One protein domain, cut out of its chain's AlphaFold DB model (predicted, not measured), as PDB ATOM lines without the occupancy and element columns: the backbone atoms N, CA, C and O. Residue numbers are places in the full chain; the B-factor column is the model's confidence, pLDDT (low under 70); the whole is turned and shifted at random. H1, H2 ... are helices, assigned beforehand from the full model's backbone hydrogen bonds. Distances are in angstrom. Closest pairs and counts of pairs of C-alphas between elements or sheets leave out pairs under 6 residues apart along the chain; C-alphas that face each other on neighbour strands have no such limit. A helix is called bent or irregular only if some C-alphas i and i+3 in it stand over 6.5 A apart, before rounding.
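This is residues 195 to 305 and 528 to 557 of the 671 residues of an uncharacterized protein of Hebeloma cylindrosporum h7 (UniProt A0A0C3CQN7). H1 is the core of a cluster of helices that mostly cross: H2 and H3 pack on its last part, the helical hairpin of H5 and H6 packs on its first part, and H4 leads away from its last residues in nearly its direction. Residues 300 to 305 and 552 to 557 stick out. The printed part has 141 residues with six named helices, H1 to H6, and no named strand; the class is all helix. It is compact, with a radius of gyration of the C-alphas of 15.1 A and spans of 44 by 40 by 26 A.

H1, residues 195 to 211, is the hub. Its residues 206 to 209 alone touch H2, residues 226 to 244, at a steep tilt of 59 degrees; the closest C-alphas, of Leu 209 and Gly 231, are 6.6 A apart. Its residues 204 to 208 alone touch H3, residues 255 to 277, at a steep 52 degrees, closest at the C-alphas of Ser 208 and Leu 262, 6.7 A. H4, residues 289 to 302, touches H1 at a shallow 22 degrees, the same way, and is apart from H2. H5, residues 531 to 537, and H6, residues 541 to 557, form a hairpin. Every O i to N i+4 pair is within hydrogen-bond range in H1, H4 and H5; H2 has 13 of 15, H3 18 of 19, H6 12 of 13.

H1 begins at C-alpha 195 (210.128, 214.258, 270.065) and is 24.9 A long. H2 has a kink of 36 degrees near residue 236 and is only just irregular, C-alphas 238 and 241 being 6.9 A apart. H3, 30.2 A, is irregular: C-alphas 274 and 277 are 7.3 A apart. H6, 24.7 A, ends at C-alpha 557 (234.303, 200.310, 274.831).

The C-alphas farthest apart, of Val 195 and Pro 304, are 46.9 A apart. Residues 306 to 527 are not printed; C-alphas 305 and 528 are 33.4 A apart. The links H1 to H2 and H3 to H4 are long. The pLDDT is under 70 at residues 219, 304 to 305 and 554 to 557.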
ATOM      1  N   VAL A 195     210.025 215.336 269.069       92.06
ATOM      2  CA  VAL A 195     210.128 214.258 270.065       92.06
ATOM      3  C   VAL A 195     211.489 214.288 270.768       92.06
ATOM      4  O   VAL A 195     211.532 214.380 271.993       92.06
ATOM      5  N   ALA A 196     212.602 214.294 270.026       92.94
ATOM      6  CA  ALA A 196     213.934 214.366 270.620       92.94
ATOM      7  C   ALA A 196     214.170 215.683 271.376       92.94
ATOM      8  O   ALA A 196     214.746 215.651 272.458       92.94
ATOM      9  N   THR A 197     213.672 216.823 270.886       94.56
ATOM     10  CA  THR A 197     213.747 218.110 271.608       94.56
ATOM     11  C   THR A 197     213.042 218.051 272.971       94.56
ATOM     12  O   THR A 197     213.568 218.572 273.955       94.56
ATOM     13  N   VAL A 198     211.886 217.379 273.060       95.81
ATOM     14  CA  VAL A 198     211.180 217.136 274.333       95.81
ATOM     15  C   VAL A 198     211.989 216.211 275.251       95.81
ATOM     16  O   VAL A 198     212.148 216.518 276.432       95.81
ATOM     17  N   LEU A 199     212.519 215.099 274.732       95.62
ATOM     18  CA  LEU A 199     213.296 214.140 275.529       95.62
ATOM     19  C   LEU A 199     214.618 214.738 276.030       95.62
ATOM     20  O   LEU A 199     214.963 214.566 277.195       95.62
ATOM     21  N   GLU A 200     215.349 215.473 275.192       95.38
ATOM     22  CA  GLU A 200     216.641 216.064 275.553       95.38
ATOM     23  C   GLU A 200     216.527 217.169 276.606       95.38
ATOM     24  O   GLU A 200     217.374 217.239 277.500       95.38
ATOM     25  N   LEU A 201     215.457 217.972 276.580       97.00
ATOM     26  CA  LEU A 201     215.151 218.897 277.675       97.00
ATOM     27  C   LEU A 201     215.017 218.142 279.009       97.00
ATOM     28  O   LEU A 201     215.580 218.557 280.023       97.00
ATOM     29  N   VAL A 202     214.329 216.999 279.004       97.56
ATOM     30  CA  VAL A 202     214.154 216.162 280.199       97.56
ATOM     31  C   VAL A 202     215.464 215.489 280.621       97.56
ATOM     32  O   VAL A 202     215.764 215.462 281.813       97.56
ATOM     33  N   LYS A 203     216.315 215.048 279.684       96.50
ATOM     34  CA  LYS A 203     217.658 214.535 280.014       96.50
ATOM     35  C   LYS A 203     218.562 215.604 280.645       96.50
ATOM     36  O   LYS A 203     219.356 215.278 281.526       96.50
ATOM     37  N   LEU A 204     218.438 216.880 280.260       96.25
ATOM     38  CA  LEU A 204     219.125 217.984 280.950       96.25
ATOM     39  C   LEU A 204     218.599 218.186 282.381       96.25
ATOM     40  O   LEU A 204     219.397 218.406 283.295       96.25
ATOM     41  N   ILE A 205     217.285 218.067 282.605       97.50
ATOM     42  CA  ILE A 205     216.687 218.121 283.953       97.50
ATOM     43  C   ILE A 205     217.201 216.956 284.814       97.50
ATOM     44  O   ILE A 205     217.677 217.193 285.923       97.50
ATOM     45  N   HIS A 206     217.192 215.723 284.301       96.81
ATOM     46  CA  HIS A 206     217.715 214.544 285.002       96.81
ATOM     47  C   HIS A 206     219.199 214.672 285.356       96.81
ATOM     48  O   HIS A 206     219.569 214.467 286.510       96.81
ATOM     49  N   ALA A 207     220.047 215.069 284.401       95.62
ATOM     50  CA  ALA A 207     221.470 215.286 284.657       95.62
ATOM     51  C   ALA A 207     221.708 216.383 285.710       95.62
ATOM     52  O   ALA A 207     222.621 216.270 286.527       95.62
ATOM     53  N   SER A 208     220.855 217.413 285.740       96.81
ATOM     54  CA  SER A 208     220.897 218.447 286.775       96.81
ATOM     55  C   SER A 208     220.517 217.892 288.148       96.81
ATOM     56  O   SER A 208     221.273 218.058 289.100       96.81
ATOM     57  N   LEU A 209     219.380 217.197 288.263       97.19
ATOM     58  CA  LEU A 209     218.930 216.582 289.518       97.19
ATOM     59  C   LEU A 209     219.945 215.559 290.050       97.19
ATOM     60  O   LEU A 209     220.177 215.510 291.255       97.19
ATOM     61  N   ALA A 210     220.613 214.811 289.171       95.00
ATOM     62  CA  ALA A 210     221.673 213.878 289.543       95.00
ATOM     63  C   ALA A 210     222.894 214.572 290.177       95.00
ATOM     64  O   ALA A 210     223.422 214.078 291.171       95.00
ATOM     65  N   ILE A 211     223.298 215.752 289.687       95.69
ATOM     66  CA  ILE A 211     224.347 216.581 290.321       95.69
ATOM     67  C   ILE A 211     223.946 216.994 291.750       95.69
ATOM     68  O   ILE A 211     224.803 217.114 292.627       95.69
ATOM     69  N   PHE A 212     222.649 217.174 292.008       96.44
ATOM     70  CA  PHE A 212     222.104 217.445 293.342       96.44
ATOM     71  C   PHE A 212     221.871 216.182 294.196       96.44
ATOM     72  O   PHE A 212     221.491 216.312 295.355       96.44
ATOM     73  N   GLY A 213     222.106 214.975 293.663       94.50
ATOM     74  CA  GLY A 213     221.809 213.705 294.341       94.50
ATOM     75  C   GLY A 213     220.321 213.331 294.368       94.50
ATOM     76  O   GLY A 213     219.919 212.487 295.161       94.50
ATOM     77  N   MET A 214     219.499 213.969 293.530       95.12
ATOM     78  CA  MET A 214     218.029 213.916 293.561       95.12
ATOM     79  C   MET A 214     217.415 213.177 292.358       95.12
ATOM     80  O   MET A 214     216.206 213.231 292.154       95.12
ATOM     81  N   PHE A 215     218.238 212.506 291.546       94.06
ATOM     82  CA  PHE A 215     217.811 211.591 290.484       94.06
ATOM     83  C   PHE A 215     218.923 210.558 290.204       94.06
ATOM     84  O   PHE A 215     220.095 210.949 290.179       94.06
ATOM     85  N   PRO A 216     218.613 209.262 290.005       87.06
ATOM     86  CA  PRO A 216     219.625 208.235 289.765       87.06
ATOM     87  C   PRO A 216     220.251 208.318 288.361       87.06
ATOM     88  O   PRO A 216     219.595 208.629 287.368       87.06
ATOM     89  N   LEU A 217     221.534 207.964 288.267       78.25
ATOM     90  CA  LEU A 217     222.239 207.711 287.006       78.25
ATOM     91  C   LEU A 217     222.550 206.209 286.896       78.25
ATOM     92  O   LEU A 217     222.811 205.591 287.927       78.25
ATOM     93  N   PRO A 218     222.557 205.619 285.684       70.06
ATOM     94  CA  PRO A 218     222.455 206.257 284.364       70.06
ATOM     95  C   PRO A 218     221.014 206.417 283.826       70.06
ATOM     96  O   PRO A 218     220.840 206.590 282.625       70.06
ATOM     97  N   SER A 219     219.982 206.388 284.680       66.75
ATOM     98  CA  SER A 219     218.539 206.252 284.368       66.75
ATOM     99  C   SER A 219     217.872 207.302 283.448       66.75
ATOM    100  O   SER A 219     216.646 207.346 283.338       66.75
ATOM    101  N   SER A 220     218.633 208.171 282.782       81.56
ATOM    102  CA  SER A 220     218.144 209.312 282.002       81.56
ATOM    103  C   SER A 220     217.745 208.955 280.556       81.56
ATOM    104  O   SER A 220     218.271 209.506 279.586       81.56
ATOM    105  N   ASP A 221     216.734 208.102 280.416       89.19
ATOM    106  CA  ASP A 221     216.025 207.837 279.152       89.19
ATOM    107  C   ASP A 221     215.346 209.081 278.536       89.19
ATOM    108  O   ASP A 221     215.216 209.180 277.316       89.19
ATOM    109  N   GLY A 222     214.957 210.048 279.370       93.69
ATOM    110  CA  GLY A 222     214.230 211.257 278.975       93.69
ATOM    111  C   GLY A 222     212.743 211.239 279.341       93.69
ATOM    112  O   GLY A 222     212.004 212.087 278.853       93.69
ATOM    113  N   LEU A 223     212.285 210.311 280.187       95.81
ATOM    114  CA  LEU A 223     210.915 210.256 280.712       95.81
ATOM    115  C   LEU A 223     210.787 211.008 282.049       95.81
ATOM    116  O   LEU A 223     211.486 210.672 283.001       95.81
ATOM    117  N   LEU A 224     209.831 211.938 282.171       95.88
ATOM    118  CA  LEU A 224     209.438 212.571 283.444       95.88
ATOM    119  C   LEU A 224     208.645 211.592 284.329       95.88
ATOM    120  O   LEU A 224     207.445 211.758 284.570       95.88
ATOM    121  N   CYS A 225     209.322 210.546 284.799       95.50
ATOM    122  CA  CYS A 225     208.784 209.546 285.711       95.50
ATOM    123  C   CYS A 225     208.515 210.138 287.106       95.50
ATOM    124  O   CYS A 225     208.867 211.278 287.404       95.50
ATOM    125  N   ASP A 226     207.859 209.371 287.973       95.81
ATOM    126  CA  ASP A 226     207.476 209.822 289.313       95.81
ATOM    127  C   ASP A 226     208.720 210.146 290.175       95.81
ATOM    128  O   ASP A 226     208.717 211.155 290.875       95.81
ATOM    129  N   GLU A 227     209.833 209.415 290.005       95.19
ATOM    130  CA  GLU A 227     211.149 209.774 290.578       95.19
ATOM    131  C   GLU A 227     211.625 211.173 290.148       95.19
ATOM    132  O   GLU A 227     212.090 211.950 290.979       95.19
ATOM    133  N   SER A 228     211.479 211.534 288.864       96.12
ATOM    134  CA  SER A 228     211.833 212.868 288.361       96.12
ATOM    135  C   SER A 228     210.965 213.941 289.015       96.12
ATOM    136  O   SER A 228     211.457 215.006 289.371       96.12
ATOM    137  N   VAL A 229     209.671 213.659 289.194       96.19
ATOM    138  CA  VAL A 229     208.710 214.574 289.825       96.19
ATOM    139  C   VAL A 229     209.041 214.802 291.301       96.19
ATOM    140  O   VAL A 229     209.015 215.945 291.762       96.19
ATOM    141  N   ASP A 230     209.384 213.751 292.040       96.25
ATOM    142  CA  ASP A 230     209.739 213.867 293.456       96.25
ATOM    143  C   ASP A 230     211.133 214.481 293.653       96.25
ATOM    144  O   ASP A 230     211.303 215.323 294.538       96.25
ATOM    145  N   GLY A 231     212.085 214.204 292.753       96.75
ATOM    146  CA  GLY A 231     213.362 214.918 292.664       96.75
ATOM    147  C   GLY A 231     213.190 216.424 292.427       96.75
ATOM    148  O   GLY A 231     213.816 217.227 293.120       96.75
ATOM    149  N   ILE A 232     212.287 216.832 291.522       97.56
ATOM    150  CA  ILE A 232     211.933 218.247 291.294       97.56
ATOM    151  C   ILE A 232     211.383 218.887 292.578       97.56
ATOM    152  O   ILE A 232     211.881 219.936 292.993       97.56
ATOM    153  N   LYS A 233     210.396 218.265 293.240       96.81
ATOM    154  CA  LYS A 233     209.819 218.782 294.501       96.81
ATOM    155  C   LYS A 233     210.887 218.928 295.587       96.81
ATOM    156  O   LYS A 233     210.963 219.964 296.247       96.81
ATOM    157  N   HIS A 234     211.713 217.897 295.761       97.00
ATOM    158  CA  HIS A 234     212.759 217.867 296.776       97.00
ATOM    159  C   HIS A 234     213.824 218.941 296.507       97.00
ATOM    160  O   HIS A 234     214.229 219.639 297.440       97.00
ATOM    161  N   TRP A 235     214.199 219.158 295.241       97.81
ATOM    162  CA  TRP A 235     215.111 220.228 294.841       97.81
ATOM    163  C   TRP A 235     214.545 221.621 295.113       97.81
ATOM    164  O   TRP A 235     215.246 222.458 295.684       97.81
ATOM    165  N   ILE A 236     213.279 221.879 294.761       97.12
ATOM    166  CA  ILE A 236     212.626 223.170 295.026       97.12
ATOM    167  C   ILE A 236     212.624 223.457 296.535       97.12
ATOM    168  O   ILE A 236     213.065 224.528 296.947       97.12
ATOM    169  N   ALA A 237     212.219 222.488 297.361       96.31
ATOM    170  CA  ALA A 237     212.118 222.662 298.810       96.31
ATOM    171  C   ALA A 237     213.473 222.903 299.509       96.31
ATOM    172  O   ALA A 237     213.561 223.751 300.395       96.31
ATOM    173  N   HIS A 238     214.534 222.183 299.121       95.94
ATOM    174  CA  HIS A 238     215.820 222.218 299.837       95.94
ATOM    175  C   HIS A 238     216.858 223.167 299.221       95.94
ATOM    176  O   HIS A 238     217.795 223.576 299.912       95.94
ATOM    177  N   ILE A 239     216.714 223.518 297.938       96.81
ATOM    178  CA  ILE A 239     217.699 224.305 297.177       96.81
ATOM    179  C   ILE A 239     217.037 225.467 296.425       96.81
ATOM    180  O   ILE A 239     217.452 226.608 296.610       96.81
ATOM    181  N   GLY A 240     216.009 225.219 295.608       94.81
ATOM    182  CA  GLY A 240     215.386 226.240 294.754       94.81
ATOM    183  C   GLY A 240     214.847 227.445 295.535       94.81
ATOM    184  O   GLY A 240     215.253 228.582 295.282       94.81
ATOM    185  N   GLY A 241     213.988 227.200 296.524       95.00
ATOM    186  CA  GLY A 241     213.497 228.223 297.449       95.00
ATOM    187  C   GLY A 241     214.631 228.823 298.292       95.00
ATOM    188  O   GLY A 241     214.922 230.011 298.141       95.00
ATOM    189  N   PRO A 242     215.344 228.030 299.119       94.06
ATOM    190  CA  PRO A 242     216.353 228.546 300.050       94.06
ATOM    191  C   PRO A 242     217.565 229.265 299.433       94.06
ATOM    192  O   PRO A 242     218.211 230.042 300.138       94.06
ATOM    193  N   CYS A 243     217.907 229.006 298.164       90.69
ATOM    194  CA  CYS A 243     219.075 229.596 297.494       90.69
ATOM    195  C   CYS A 243     218.731 230.602 296.382       90.69
ATOM    196  O   CYS A 243     219.617 231.356 295.978       90.69
ATOM    197  N   ILE A 244     217.502 230.587 295.845       91.88
ATOM    198  CA  ILE A 244     217.118 231.371 294.652       91.88
ATOM    199  C   ILE A 244     215.742 232.053 294.789       91.88
ATOM    200  O   ILE A 244     215.398 232.885 293.955       91.88
ATOM    201  N   GLY A 245     214.948 231.735 295.818       92.06
ATOM    202  CA  GLY A 245     213.579 232.243 295.960       92.06
ATOM    203  C   GLY A 245     212.589 231.634 294.961       92.06
ATOM    204  O   GLY A 245     211.634 232.297 294.568       92.06
ATOM    205  N   LEU A 246     212.830 230.398 294.503       94.25
ATOM    206  CA  LEU A 246     211.881 229.678 293.651       94.25
ATOM    207  C   LEU A 246     210.747 229.071 294.488       94.25
ATOM    208  O   LEU A 246     210.974 228.131 295.250       94.25
ATOM    209  N   GLU A 247     209.529 229.560 294.273       90.75
ATOM    210  CA  GLU A 247     208.309 228.990 294.850       90.75
ATOM    211  C   GLU A 247     207.857 227.702 294.124       90.75
ATOM    212  O   GLU A 247     208.083 227.558 292.916       90.75
ATOM    213  N   PRO A 248     207.185 226.760 294.817       89.69
ATOM    214  CA  PRO A 248     206.568 225.595 294.184       89.69
ATOM    215  C   PRO A 248     205.460 225.976 293.187       89.69
ATOM    216  O   PRO A 248     204.576 226.772 293.496       89.69
ATOM    217  N   SER A 249     205.466 225.342 292.013       88.06
ATOM    218  CA  SER A 249     204.410 225.459 290.997       88.06
ATOM    219  C   SER A 249     203.561 224.185 290.938       88.06
ATOM    220  O   SER A 249     204.062 223.087 291.178       88.06
ATOM    221  N   GLU A 250     202.288 224.317 290.554       84.06
ATOM    222  CA  GLU A 250     201.420 223.182 290.189       84.06
ATOM    223  C   GLU A 250     201.962 222.431 288.955       84.06
ATOM    224  O   GLU A 250     201.751 221.228 288.790       84.06
ATOM    225  N   ARG A 251     202.696 223.134 288.081       87.88
ATOM    226  CA  ARG A 251     203.222 222.601 286.823       87.88
ATOM    227  C   ARG A 251     204.555 221.879 287.039       87.88
ATOM    228  O   ARG A 251     205.558 222.492 287.410       87.88
ATOM    229  N   ILE A 252     204.592 220.582 286.731       90.62
ATOM    230  CA  ILE A 252     205.830 219.788 286.723       90.62
ATOM    231  C   ILE A 252     206.797 220.373 285.683       90.62
ATOM    232  O   ILE A 252     206.402 220.633 284.547       90.62
ATOM    233  N   ALA A 253     208.067 220.540 286.068       94.25
ATOM    234  CA  ALA A 253     209.136 221.065 285.213       94.25
ATOM    235  C   ALA A 253     208.802 222.420 284.546       94.25
ATOM    236  O   ALA A 253     209.112 222.647 283.374       94.25
ATOM    237  N   ASP A 254     208.158 223.324 285.289       93.88
ATOM    238  CA  ASP A 254     207.827 224.675 284.826       93.88
ATOM    239  C   ASP A 254     209.060 225.441 284.274       93.88
ATOM    240  O   ASP A 254     210.163 225.281 284.812       93.88
ATOM    241  N   PRO A 255     208.919 226.285 283.228       96.00
ATOM    242  CA  PRO A 255     210.021 227.068 282.659       96.00
ATOM    243  C   PRO A 255     210.869 227.854 283.671       96.00
ATOM    244  O   PRO A 255     212.083 227.965 283.482       96.00
ATOM    245  N   VAL A 256     210.271 228.352 284.763       95.75
ATOM    246  CA  VAL A 256     211.002 229.069 285.822       95.75
ATOM    247  C   VAL A 256     211.917 228.115 286.600       95.75
ATOM    248  O   VAL A 256     213.088 228.425 286.825       95.75
ATOM    249  N   PHE A 257     211.433 226.911 286.936       97.38
ATOM    250  CA  PHE A 257     212.251 225.846 287.532       97.38
ATOM    251  C   PHE A 257     213.385 225.413 286.589       97.38
ATOM    252  O   PHE A 257     214.525 225.272 287.030       97.38
ATOM    253  N   VAL A 258     213.095 225.245 285.292       97.69
ATOM    254  CA  VAL A 258     214.099 224.853 284.286       97.69
ATOM    255  C   VAL A 258     215.215 225.894 284.188       97.69
ATOM    256  O   VAL A 258     216.390 225.524 284.180       97.69
ATOM    257  N   SER A 259     214.879 227.189 284.189       96.25
ATOM    258  CA  SER A 259     215.894 228.249 284.224       96.25
ATOM    259  C   SER A 259     216.711 228.211 285.519       96.25
ATOM    260  O   SER A 259     217.946 228.224 285.485       96.25
ATOM    261  N   ALA A 260     216.035 228.074 286.663       97.38
ATOM    262  CA  ALA A 260     216.654 228.058 287.983       97.38
ATOM    263  C   ALA A 260     217.676 226.920 288.150       97.38
ATOM    264  O   ALA A 260     218.807 227.163 288.578       97.38
ATOM    265  N   ILE A 261     217.314 225.684 287.787       97.94
ATOM    266  CA  ILE A 261     218.177 224.516 288.007       97.94
ATOM    267  C   ILE A 261     219.391 224.507 287.064       97.94
ATOM    268  O   ILE A 261     220.523 224.315 287.518       97.94
ATOM    269  N   LEU A 262     219.193 224.812 285.775       97.38
ATOM    270  CA  LEU A 262     220.277 224.859 284.786       97.38
ATOM    271  C   LEU A 262     221.248 226.014 285.075       97.38
ATOM    272  O   LEU A 262     222.469 225.833 285.033       97.38
ATOM    273  N   SER A 263     220.728 227.196 285.421       95.50
ATOM    274  CA  SER A 263     221.561 228.358 285.753       95.50
ATOM    275  C   SER A 263     222.313 228.200 287.080       95.50
ATOM    276  O   SER A 263     223.429 228.715 287.206       95.50
ATOM    277  N   LEU A 264     221.782 227.450 288.055       96.88
ATOM    278  CA  LEU A 264     222.502 227.144 289.294       96.88
ATOM    279  C   LEU A 264     223.685 226.194 289.053       96.88
ATOM    280  O   LEU A 264     224.785 226.465 289.542       96.88
ATOM    281  N   VAL A 265     223.503 225.132 288.260       96.88
ATOM    282  CA  VAL A 265     224.603 224.222 287.883       96.88
ATOM    283  C   VAL A 265     225.688 224.986 287.113       96.88
ATOM    284  O   VAL A 265     226.866 224.917 287.473       96.88
ATOM    285  N   LEU A 266     225.306 225.785 286.109       94.81
ATOM    286  CA  LEU A 266     226.259 226.564 285.312       94.81
ATOM    287  C   LEU A 266     226.988 227.637 286.123       94.81
ATOM    288  O   LEU A 266     228.212 227.735 286.033       94.81
ATOM    289  N   SER A 267     226.285 228.400 286.961       94.62
ATOM    290  CA  SER A 267     226.937 229.411 287.802       94.62
ATOM    291  C   SER A 267     227.846 228.800 288.867       94.62
ATOM    292  O   SER A 267     228.904 229.360 289.150       94.62
ATOM    293  N   THR A 268     227.527 227.612 289.387       95.81
ATOM    294  CA  THR A 268     228.435 226.848 290.260       95.81
ATOM    295  C   THR A 268     229.692 226.413 289.508       95.81
ATOM    296  O   THR A 268     230.808 226.672 289.965       95.81
ATOM    297  N   ARG A 269     229.536 225.831 288.310       94.94
ATOM    298  CA  ARG A 269     230.647 225.422 287.436       94.94
ATOM    299  C   ARG A 269     231.557 226.602 287.078       94.94
ATOM    300  O   ARG A 269     232.779 226.472 287.121       94.94
ATOM    301  N   ASN A 270     230.982 227.765 286.784       93.06
ATOM    302  CA  ASN A 270     231.725 228.977 286.433       93.06
ATOM    303  C   ASN A 270     232.417 229.625 287.650       93.06
ATOM    304  O   ASN A 270     233.565 230.062 287.533       93.06
ATOM    305  N   LYS A 271     231.797 229.602 288.842       94.06
ATOM    306  CA  LYS A 271     232.445 230.001 290.107       94.06
ATOM    307  C   LYS A 271     233.659 229.126 290.426       94.06
ATOM    308  O   LYS A 271     234.723 229.662 290.724       94.06
ATOM    309  N   LEU A 272     233.527 227.800 290.327       93.19
ATOM    310  CA  LEU A 272     234.630 226.854 290.553       93.19
ATOM    311  C   LEU A 272     235.766 227.046 289.532       93.19
ATOM    312  O   LEU A 272     236.939 227.070 289.909       93.19
ATOM    313  N   ALA A 273     235.436 227.270 288.257       91.75
ATOM    314  CA  ALA A 273     236.422 227.597 287.228       91.75
ATOM    315  C   ALA A 273     237.190 228.888 287.579       91.75
ATOM    316  O   ALA A 273     238.422 228.895 287.607       91.75
ATOM    317  N   HIS A 274     236.479 229.957 287.958       89.56
ATOM    318  CA  HIS A 274     237.100 231.205 288.407       89.56
ATOM    319  C   HIS A 274     237.932 231.037 289.691       89.56
ATOM    320  O   HIS A 274     238.961 231.697 289.837       89.56
ATOM    321  N   LEU A 275     237.547 230.151 290.617       90.69
ATOM    322  CA  LEU A 275     238.340 229.849 291.814       90.69
ATOM    323  C   LEU A 275     239.694 229.214 291.460       90.69
ATOM    324  O   LEU A 275     240.710 229.654 292.004       90.69
ATOM    325  N   GLY A 276     239.717 228.288 290.496       87.69
ATOM    326  CA  GLY A 276     240.941 227.685 289.949       87.69
ATOM    327  C   GLY A 276     240.766 226.283 289.349       87.69
ATOM    328  O   GLY A 276     241.695 225.763 288.738       87.69
ATOM    329  N   TYR A 277     239.585 225.672 289.477       88.12
ATOM    330  CA  TYR A 277     239.340 224.255 289.164       88.12
ATOM    331  C   TYR A 277     239.086 223.975 287.668       88.12
ATOM    332  O   TYR A 277     238.652 222.888 287.294       88.12
ATOM    333  N   SER A 278     239.373 224.935 286.783       85.44
ATOM    334  CA  SER A 278     239.103 224.868 285.333       85.44
ATOM    335  C   SER A 278     239.711 223.669 284.597       85.44
ATOM    336  O   SER A 278     239.254 223.359 283.502       85.44
ATOM    337  N   PHE A 279     240.738 223.027 285.163       82.19
ATOM    338  CA  PHE A 279     241.420 221.867 284.575       82.19
ATOM    339  C   PHE A 279     240.759 220.519 284.917       82.19
ATOM    340  O   PHE A 279     240.931 219.567 284.166       82.19
ATOM    341  N   ILE A 280     240.018 220.436 286.031       87.00
ATOM    342  CA  ILE A 280     239.322 219.217 286.489       87.00
ATOM    343  C   ILE A 280     237.810 219.274 286.213       87.00
ATOM    344  O   ILE A 280     237.155 218.243 286.094       87.00
ATOM    345  N   LEU A 281     237.243 220.474 286.067       89.62
ATOM    346  CA  LEU A 281     235.834 220.658 285.727       89.62
ATOM    347  C   LEU A 281     235.541 220.254 284.273       89.62
ATOM    348  O   LEU A 281     236.150 220.830 283.363       89.62
ATOM    349  N   PRO A 282     234.520 219.415 284.007       90.94
ATOM    350  CA  PRO A 282     234.048 219.218 282.644       90.94
ATOM    351  C   PRO A 282     233.594 220.549 282.023       90.94
ATOM    352  O   PRO A 282     233.174 221.496 282.707       90.94
ATOM    353  N   ARG A 283     233.686 220.640 280.693       87.88
ATOM    354  CA  ARG A 283     233.143 221.782 279.935       87.88
ATOM    355  C   ARG A 283     231.617 221.771 279.946       87.88
ATOM    356  O   ARG A 283     230.997 222.824 280.060       87.88
ATOM    357  N   ASP A 284     231.032 220.580 279.907       91.62
ATOM    358  CA  ASP A 284     229.597 220.371 280.018       91.62
ATOM    359  C   ASP A 284     229.271 219.482 281.236       91.62
ATOM    360  O   ASP A 284     229.601 218.295 281.223       91.62
ATOM    361  N   PRO A 285     228.656 220.028 282.301       93.12
ATOM    362  CA  PRO A 285     228.295 219.240 283.476       93.12
ATOM    363  C   PRO A 285     227.066 218.340 283.251       93.12
ATOM    364  O   PRO A 285     226.893 217.387 283.997       93.12
ATOM    365  N   PHE A 286     226.230 218.591 282.237       94.06
ATOM    366  CA  PHE A 286     225.004 217.823 281.966       94.06
ATOM    367  C   PHE A 286     225.241 216.615 281.046       94.06
ATOM    368  O   PHE A 286     224.451 215.669 281.037       94.06
ATOM    369  N   LEU A 287     226.332 216.637 280.278       91.38
ATOM    370  CA  LEU A 287     226.887 215.463 279.600       91.38
ATOM    371  C   LEU A 287     227.781 214.631 280.536       91.38
ATOM    372  O   LEU A 287     227.790 213.411 280.438       91.38
ATOM    373  N   TYR A 288     228.498 215.274 281.468       90.81
ATOM    374  CA  TYR A 288     229.447 214.612 282.374       90.81
ATOM    375  C   TYR A 288     229.143 214.858 283.873       90.81
ATOM    376  O   TYR A 288     230.025 215.336 284.602       90.81
ATOM    377  N   PRO A 289     227.939 214.525 284.385       90.88
ATOM    378  CA  PRO A 289     227.560 214.809 285.775       90.88
ATOM    379  C   PRO A 289     228.477 214.116 286.795       90.88
ATOM    380  O   PRO A 289     228.876 214.740 287.773       90.88
ATOM    381  N   HIS A 290     228.929 212.886 286.524       89.31
ATOM    382  CA  HIS A 290     229.889 212.180 287.383       89.31
ATOM    383  C   HIS A 290     231.263 212.876 287.435       89.31
ATOM    384  O   HIS A 290     231.868 212.980 288.500       89.31
ATOM    385  N   ALA A 291     231.776 213.387 286.309       89.94
ATOM    386  CA  ALA A 291     233.043 214.126 286.304       89.94
ATOM    387  C   ALA A 291     232.911 215.471 287.041       89.94
ATOM    388  O   ALA A 291     233.846 215.916 287.704       89.94
ATOM    389  N   PHE A 292     231.730 216.096 286.978       93.44
ATOM    390  CA  PHE A 292     231.425 217.279 287.776       93.44
ATOM    391  C   PHE A 292     231.386 216.955 289.279       93.44
ATOM    392  O   PHE A 292     232.005 217.678 290.057       93.44
ATOM    393  N   SER A 293     230.773 215.838 289.688       92.12
ATOM    394  CA  SER A 293     230.801 215.345 291.076       92.12
ATOM    395  C   SER A 293     232.221 215.080 291.591       92.12
ATOM    396  O   SER A 293     232.549 215.492 292.700       92.12
ATOM    397  N   LEU A 294     233.108 214.487 290.783       90.75
ATOM    398  CA  LEU A 294     234.523 214.317 291.152       90.75
ATOM    399  C   LEU A 294     235.245 215.668 291.336       90.75
ATOM    400  O   LEU A 294     236.039 215.830 292.264       90.75
ATOM    401  N   ALA A 295     234.938 216.666 290.502       91.06
ATOM    402  CA  ALA A 295     235.470 218.020 290.663       91.06
ATOM    403  C   ALA A 295     234.921 218.737 291.919       91.06
ATOM    404  O   ALA A 295     235.639 219.540 292.519       91.06
ATOM    405  N   LEU A 296     233.692 218.425 292.359       93.94
ATOM    406  CA  LEU A 296     233.167 218.861 293.660       93.94
ATOM    407  C   LEU A 296     233.939 218.208 294.817       93.94
ATOM    408  O   LEU A 296     234.346 218.920 295.735       93.94
ATOM    409  N   THR A 297     234.222 216.899 294.750       91.81
ATOM    410  CA  THR A 297     235.052 216.194 295.747       91.81
ATOM    411  C   THR A 297     236.423 216.864 295.903       91.81
ATOM    412  O   THR A 297     236.854 217.133 297.025       91.81
ATOM    413  N   ALA A 298     237.075 217.223 294.792       89.75
ATOM    414  CA  ALA A 298     238.370 217.907 294.808       89.75
ATOM    415  C   ALA A 298     238.318 219.319 295.434       89.75
ATOM    416  O   ALA A 298     239.271 219.719 296.100       89.75
ATOM    417  N   TYR A 299     237.218 220.067 295.264       92.50
ATOM    418  CA  TYR A 299     237.011 221.355 295.946       92.50
ATOM    419  C   TYR A 299     236.750 221.189 297.454       92.50
ATOM    420  O   TYR A 299     237.197 222.012 298.253       92.50
ATOM    421  N   ILE A 300     236.040 220.131 297.862       92.19
ATOM    422  CA  ILE A 300     235.801 219.832 299.282       92.19
ATOM    423  C   ILE A 300     237.131 219.504 299.976       92.19
ATOM    424  O   ILE A 300     237.436 220.087 301.012       92.19
ATOM    425  N   GLN A 301     237.955 218.640 299.376       89.25
ATOM    426  CA  GLN A 301     239.251 218.219 299.930       89.25
ATOM    427  C   GLN A 301     240.267 219.364 300.082       89.25
ATOM    428  O   GLN A 301     241.107 219.325 300.977       89.25
ATOM    429  N   SER A 302     240.201 220.390 299.230       85.25
ATOM    430  CA  SER A 302     241.087 221.561 299.278       85.25
ATOM    431  C   SER A 302     240.560 222.714 300.144       85.25
ATOM    432  O   SER A 302     241.273 223.704 300.339       85.25
ATOM    433  N   THR A 303     239.333 222.617 300.666       77.44
ATOM    434  CA  THR A 303     238.713 223.652 301.502       77.44
ATOM    435  C   THR A 303     238.827 223.258 302.981       77.44
ATOM    436  O   THR A 303     238.199 222.284 303.393       77.44
ATOM    437  N   PRO A 304     239.594 223.986 303.818       59.38
ATOM    438  CA  PRO A 304     239.768 223.620 305.221       59.38
ATOM    439  C   PRO A 304     238.455 223.787 305.997       59.38
ATOM    440  O   PRO A 304     237.957 224.899 306.174       59.38
ATOM    441  N   VAL A 305     237.902 222.669 306.473       49.31
ATOM    442  CA  VAL A 305     236.689 222.648 307.301       49.31
ATOM    443  C   VAL A 305     237.006 223.231 308.678       49.31
ATOM    444  O   VAL A 305     237.795 222.666 309.433       49.31
ATOM    445  N   VAL A 528     232.705 223.505 273.694       73.06
ATOM    446  CA  VAL A 528     232.145 224.738 274.284       73.06
ATOM    447  C   VAL A 528     231.632 224.466 275.706       73.06
ATOM    448  O   VAL A 528     231.110 223.389 275.992       73.06
ATOM    449  N   VAL A 529     231.759 225.440 276.616       81.56
ATOM    450  CA  VAL A 529     231.130 225.349 277.946       81.56
ATOM    451  C   VAL A 529     229.607 225.280 277.783       81.56
ATOM    452  O   VAL A 529     229.040 226.057 277.015       81.56
ATOM    453  N   ALA A 530     228.953 224.349 278.485       85.69
ATOM    454  CA  ALA A 530     227.513 224.080 278.352       85.69
ATOM    455  C   ALA A 530     227.063 223.717 276.915       85.69
ATOM    456  O   ALA A 530     225.985 224.128 276.475       85.69
ATOM    457  N   GLY A 531     227.895 222.983 276.166       88.25
ATOM    458  CA  GLY A 531     227.645 222.602 274.772       88.25
ATOM    459  C   GLY A 531     226.269 221.975 274.510       88.25
ATOM    460  O   GLY A 531     225.660 222.286 273.489       88.25
ATOM    461  N   SER A 532     225.739 221.180 275.442       92.25
ATOM    462  CA  SER A 532     224.429 220.522 275.359       92.25
ATOM    463  C   SER A 532     223.250 221.491 275.479       92.25
ATOM    464  O   SER A 532     222.406 221.554 274.587       92.25
ATOM    465  N   VAL A 533     223.243 222.325 276.524       93.50
ATOM    466  CA  VAL A 533     222.300 223.444 276.703       93.50
ATOM    467  C   VAL A 533     222.352 224.359 275.476       93.50
ATOM    468  O   VAL A 533     221.323 224.725 274.909       93.50
ATOM    469  N   LYS A 534     223.562 224.666 274.994       90.75
ATOM    470  CA  LYS A 534     223.758 225.471 273.787       90.75
ATOM    471  C   LYS A 534     223.246 224.789 272.526       90.75
ATOM    472  O   LYS A 534     222.720 225.480 271.661       90.75
ATOM    473  N   ALA A 535     223.382 223.475 272.381       90.00
ATOM    474  CA  ALA A 535     222.855 222.733 271.240       90.00
ATOM    475  C   ALA A 535     221.316 222.754 271.225       90.00
ATOM    476  O   ALA A 535     220.744 223.153 270.212       90.00
ATOM    477  N   LEU A 536     220.666 222.465 272.361       92.56
ATOM    478  CA  LEU A 536     219.203 222.487 272.496       92.56
ATOM    479  C   LEU A 536     218.610 223.861 272.133       92.56
ATOM    480  O   LEU A 536     217.815 223.968 271.201       92.56
ATOM    481  N   TRP A 537     219.058 224.934 272.793       92.19
ATOM    482  CA  TRP A 537     218.530 226.286 272.557       92.19
ATOM    483  C   TRP A 537     219.056 226.977 271.284       92.19
ATOM    484  O   TRP A 537     218.549 228.035 270.921       92.19
ATOM    485  N   SER A 538     220.005 226.376 270.549       88.62
ATOM    486  CA  SER A 538     220.339 226.784 269.167       88.62
ATOM    487  C   SER A 538     219.704 225.899 268.086       88.62
ATOM    488  O   SER A 538     220.015 226.070 266.910       88.62
ATOM    489  N   GLY A 539     218.817 224.966 268.456       87.19
ATOM    490  CA  GLY A 539     218.085 224.106 267.516       87.19
ATOM    491  C   GLY A 539     218.932 222.987 266.908       87.19
ATOM    492  O   GLY A 539     218.464 222.238 266.052       87.19
ATOM    493  N   ARG A 540     220.175 222.828 267.369       88.25
ATOM    494  CA  ARG A 540     221.126 221.807 266.916       88.25
ATOM    495  C   ARG A 540     220.910 220.501 267.682       88.25
ATOM    496  O   ARG A 540     221.814 219.965 268.314       88.25
ATOM    497  N   ILE A 541     219.672 220.010 267.647       90.50
ATOM    498  CA  ILE A 541     219.254 218.810 268.381       90.50
ATOM    499  C   ILE A 541     219.998 217.553 267.897       90.50
ATOM    500  O   ILE A 541     220.328 216.699 268.710       90.50
ATOM    501  N   ALA A 542     220.351 217.478 266.608       87.50
ATOM    502  CA  ALA A 542     221.177 216.400 266.058       87.50
ATOM    503  C   ALA A 542     222.589 216.369 266.675       87.50
ATOM    504  O   ALA A 542     223.056 215.304 267.072       87.50
ATOM    505  N   ASP A 543     223.232 217.533 266.835       87.31
ATOM    506  CA  ASP A 543     224.533 217.652 267.505       87.31
ATOM    507  C   ASP A 543     224.437 217.181 268.969       87.31
ATOM    508  O   ASP A 543     225.343 216.516 269.461       87.31
ATOM    509  N   LEU A 544     223.331 217.485 269.664       89.88
ATOM    510  CA  LEU A 544     223.094 217.043 271.045       89.88
ATOM    511  C   LEU A 544     222.896 215.527 271.160       89.88
ATOM    512  O   LEU A 544     223.520 214.906 272.017       89.88
ATOM    513  N   ILE A 545     222.069 214.934 270.296       90.44
ATOM    514  CA  ILE A 545     221.872 213.478 270.248       90.44
ATOM    515  C   ILE A 545     223.225 212.793 270.025       90.44
ATOM    516  O   ILE A 545     223.629 211.962 270.838       90.44
ATOM    517  N   LYS A 546     223.985 213.231 269.012       89.00
ATOM    518  CA  LYS A 546     225.309 212.676 268.710       89.00
ATOM    519  C   LYS A 546     226.298 212.842 269.870       89.00
ATOM    520  O   LYS A 546     227.012 211.901 270.197       89.00
ATOM    521  N   MET A 547     226.306 213.997 270.545       88.50
ATOM    522  CA  MET A 547     227.122 214.221 271.749       88.50
ATOM    523  C   MET A 547     226.783 213.274 272.914       88.50
ATOM    524  O   MET A 547     227.587 213.185 273.837       88.50
ATOM    525  N   ARG A 548     225.634 212.580 272.905       87.75
ATOM    526  CA  ARG A 548     225.333 211.482 273.840       87.75
ATOM    527  C   ARG A 548     225.652 210.108 273.263       87.75
ATOM    528  O   ARG A 548     226.254 209.306 273.962       87.75
ATOM    529  N   GLU A 549     225.334 209.857 271.996       86.69
ATOM    530  CA  GLU A 549     225.669 208.594 271.317       86.69
ATOM    531  C   GLU A 549     227.184 208.318 271.336       86.69
ATOM    532  O   GLU A 549     227.608 207.200 271.630       86.69
ATOM    533  N   ASP A 550     228.011 209.349 271.117       84.06
ATOM    534  CA  ASP A 550     229.475 209.261 271.220       84.06
ATOM    535  C   ASP A 550     229.938 208.922 272.666       84.06
ATOM    536  O   ASP A 550     230.987 208.298 272.843       84.06
ATOM    537  N   LEU A 551     229.167 209.285 273.707       80.56
ATOM    538  CA  LEU A 551     229.461 208.970 275.119       80.56
ATOM    539  C   LEU A 551     229.049 207.551 275.501       80.56
ATOM    540  O   LEU A 551     229.849 206.830 276.096       80.56
ATOM    541  N   ASP A 552     227.830 207.145 275.147       76.19
ATOM    542  CA  ASP A 552     227.326 205.793 275.398       76.19
ATOM    543  C   ASP A 552     228.193 204.764 274.644       76.19
ATOM    544  O   ASP A 552     228.579 203.726 275.193       76.19
ATOM    545  N   GLY A 553     228.615 205.111 273.421       71.94
ATOM    546  CA  GLY A 553     229.619 204.381 272.652       71.94
ATOM    547  C   GLY A 553     230.965 204.283 273.378       71.94
ATOM    548  O   GLY A 553     231.458 203.175 273.593       71.94
ATOM    549  N   ALA A 554     231.548 205.404 273.820       65.38
ATOM    550  CA  ALA A 554     232.823 205.402 274.547       65.38
ATOM    551  C   ALA A 554     232.770 204.599 275.864       65.38
ATOM    552  O   ALA A 554     233.699 203.847 276.167       65.38
ATOM    553  N   ALA A 555     231.670 204.697 276.618       60.66
ATOM    554  CA  ALA A 555     231.446 203.917 277.833       60.66
ATOM    555  C   ALA A 555     231.372 202.407 277.544       60.66
ATOM    556  O   ALA A 555     231.954 201.610 278.281       60.66
ATOM    557  N   SER A 556     230.726 202.010 276.440       55.56
ATOM    558  CA  SER A 556     230.630 200.598 276.035       55.56
ATOM    559  C   SER A 556     231.986 199.961 275.692       55.56
ATOM    560  O   SER A 556     232.174 198.769 275.931       55.56
ATOM    561  N   VAL A 557     232.942 200.755 275.189       55.53
ATOM    562  CA  VAL A 557     234.303 200.310 274.831       55.53
ATOM    563  C   VAL A 557     235.232 200.246 276.051       55.53
ATOM    564  O   VAL A 557     236.149 199.428 276.079       55.53
TER     565      VAL A 557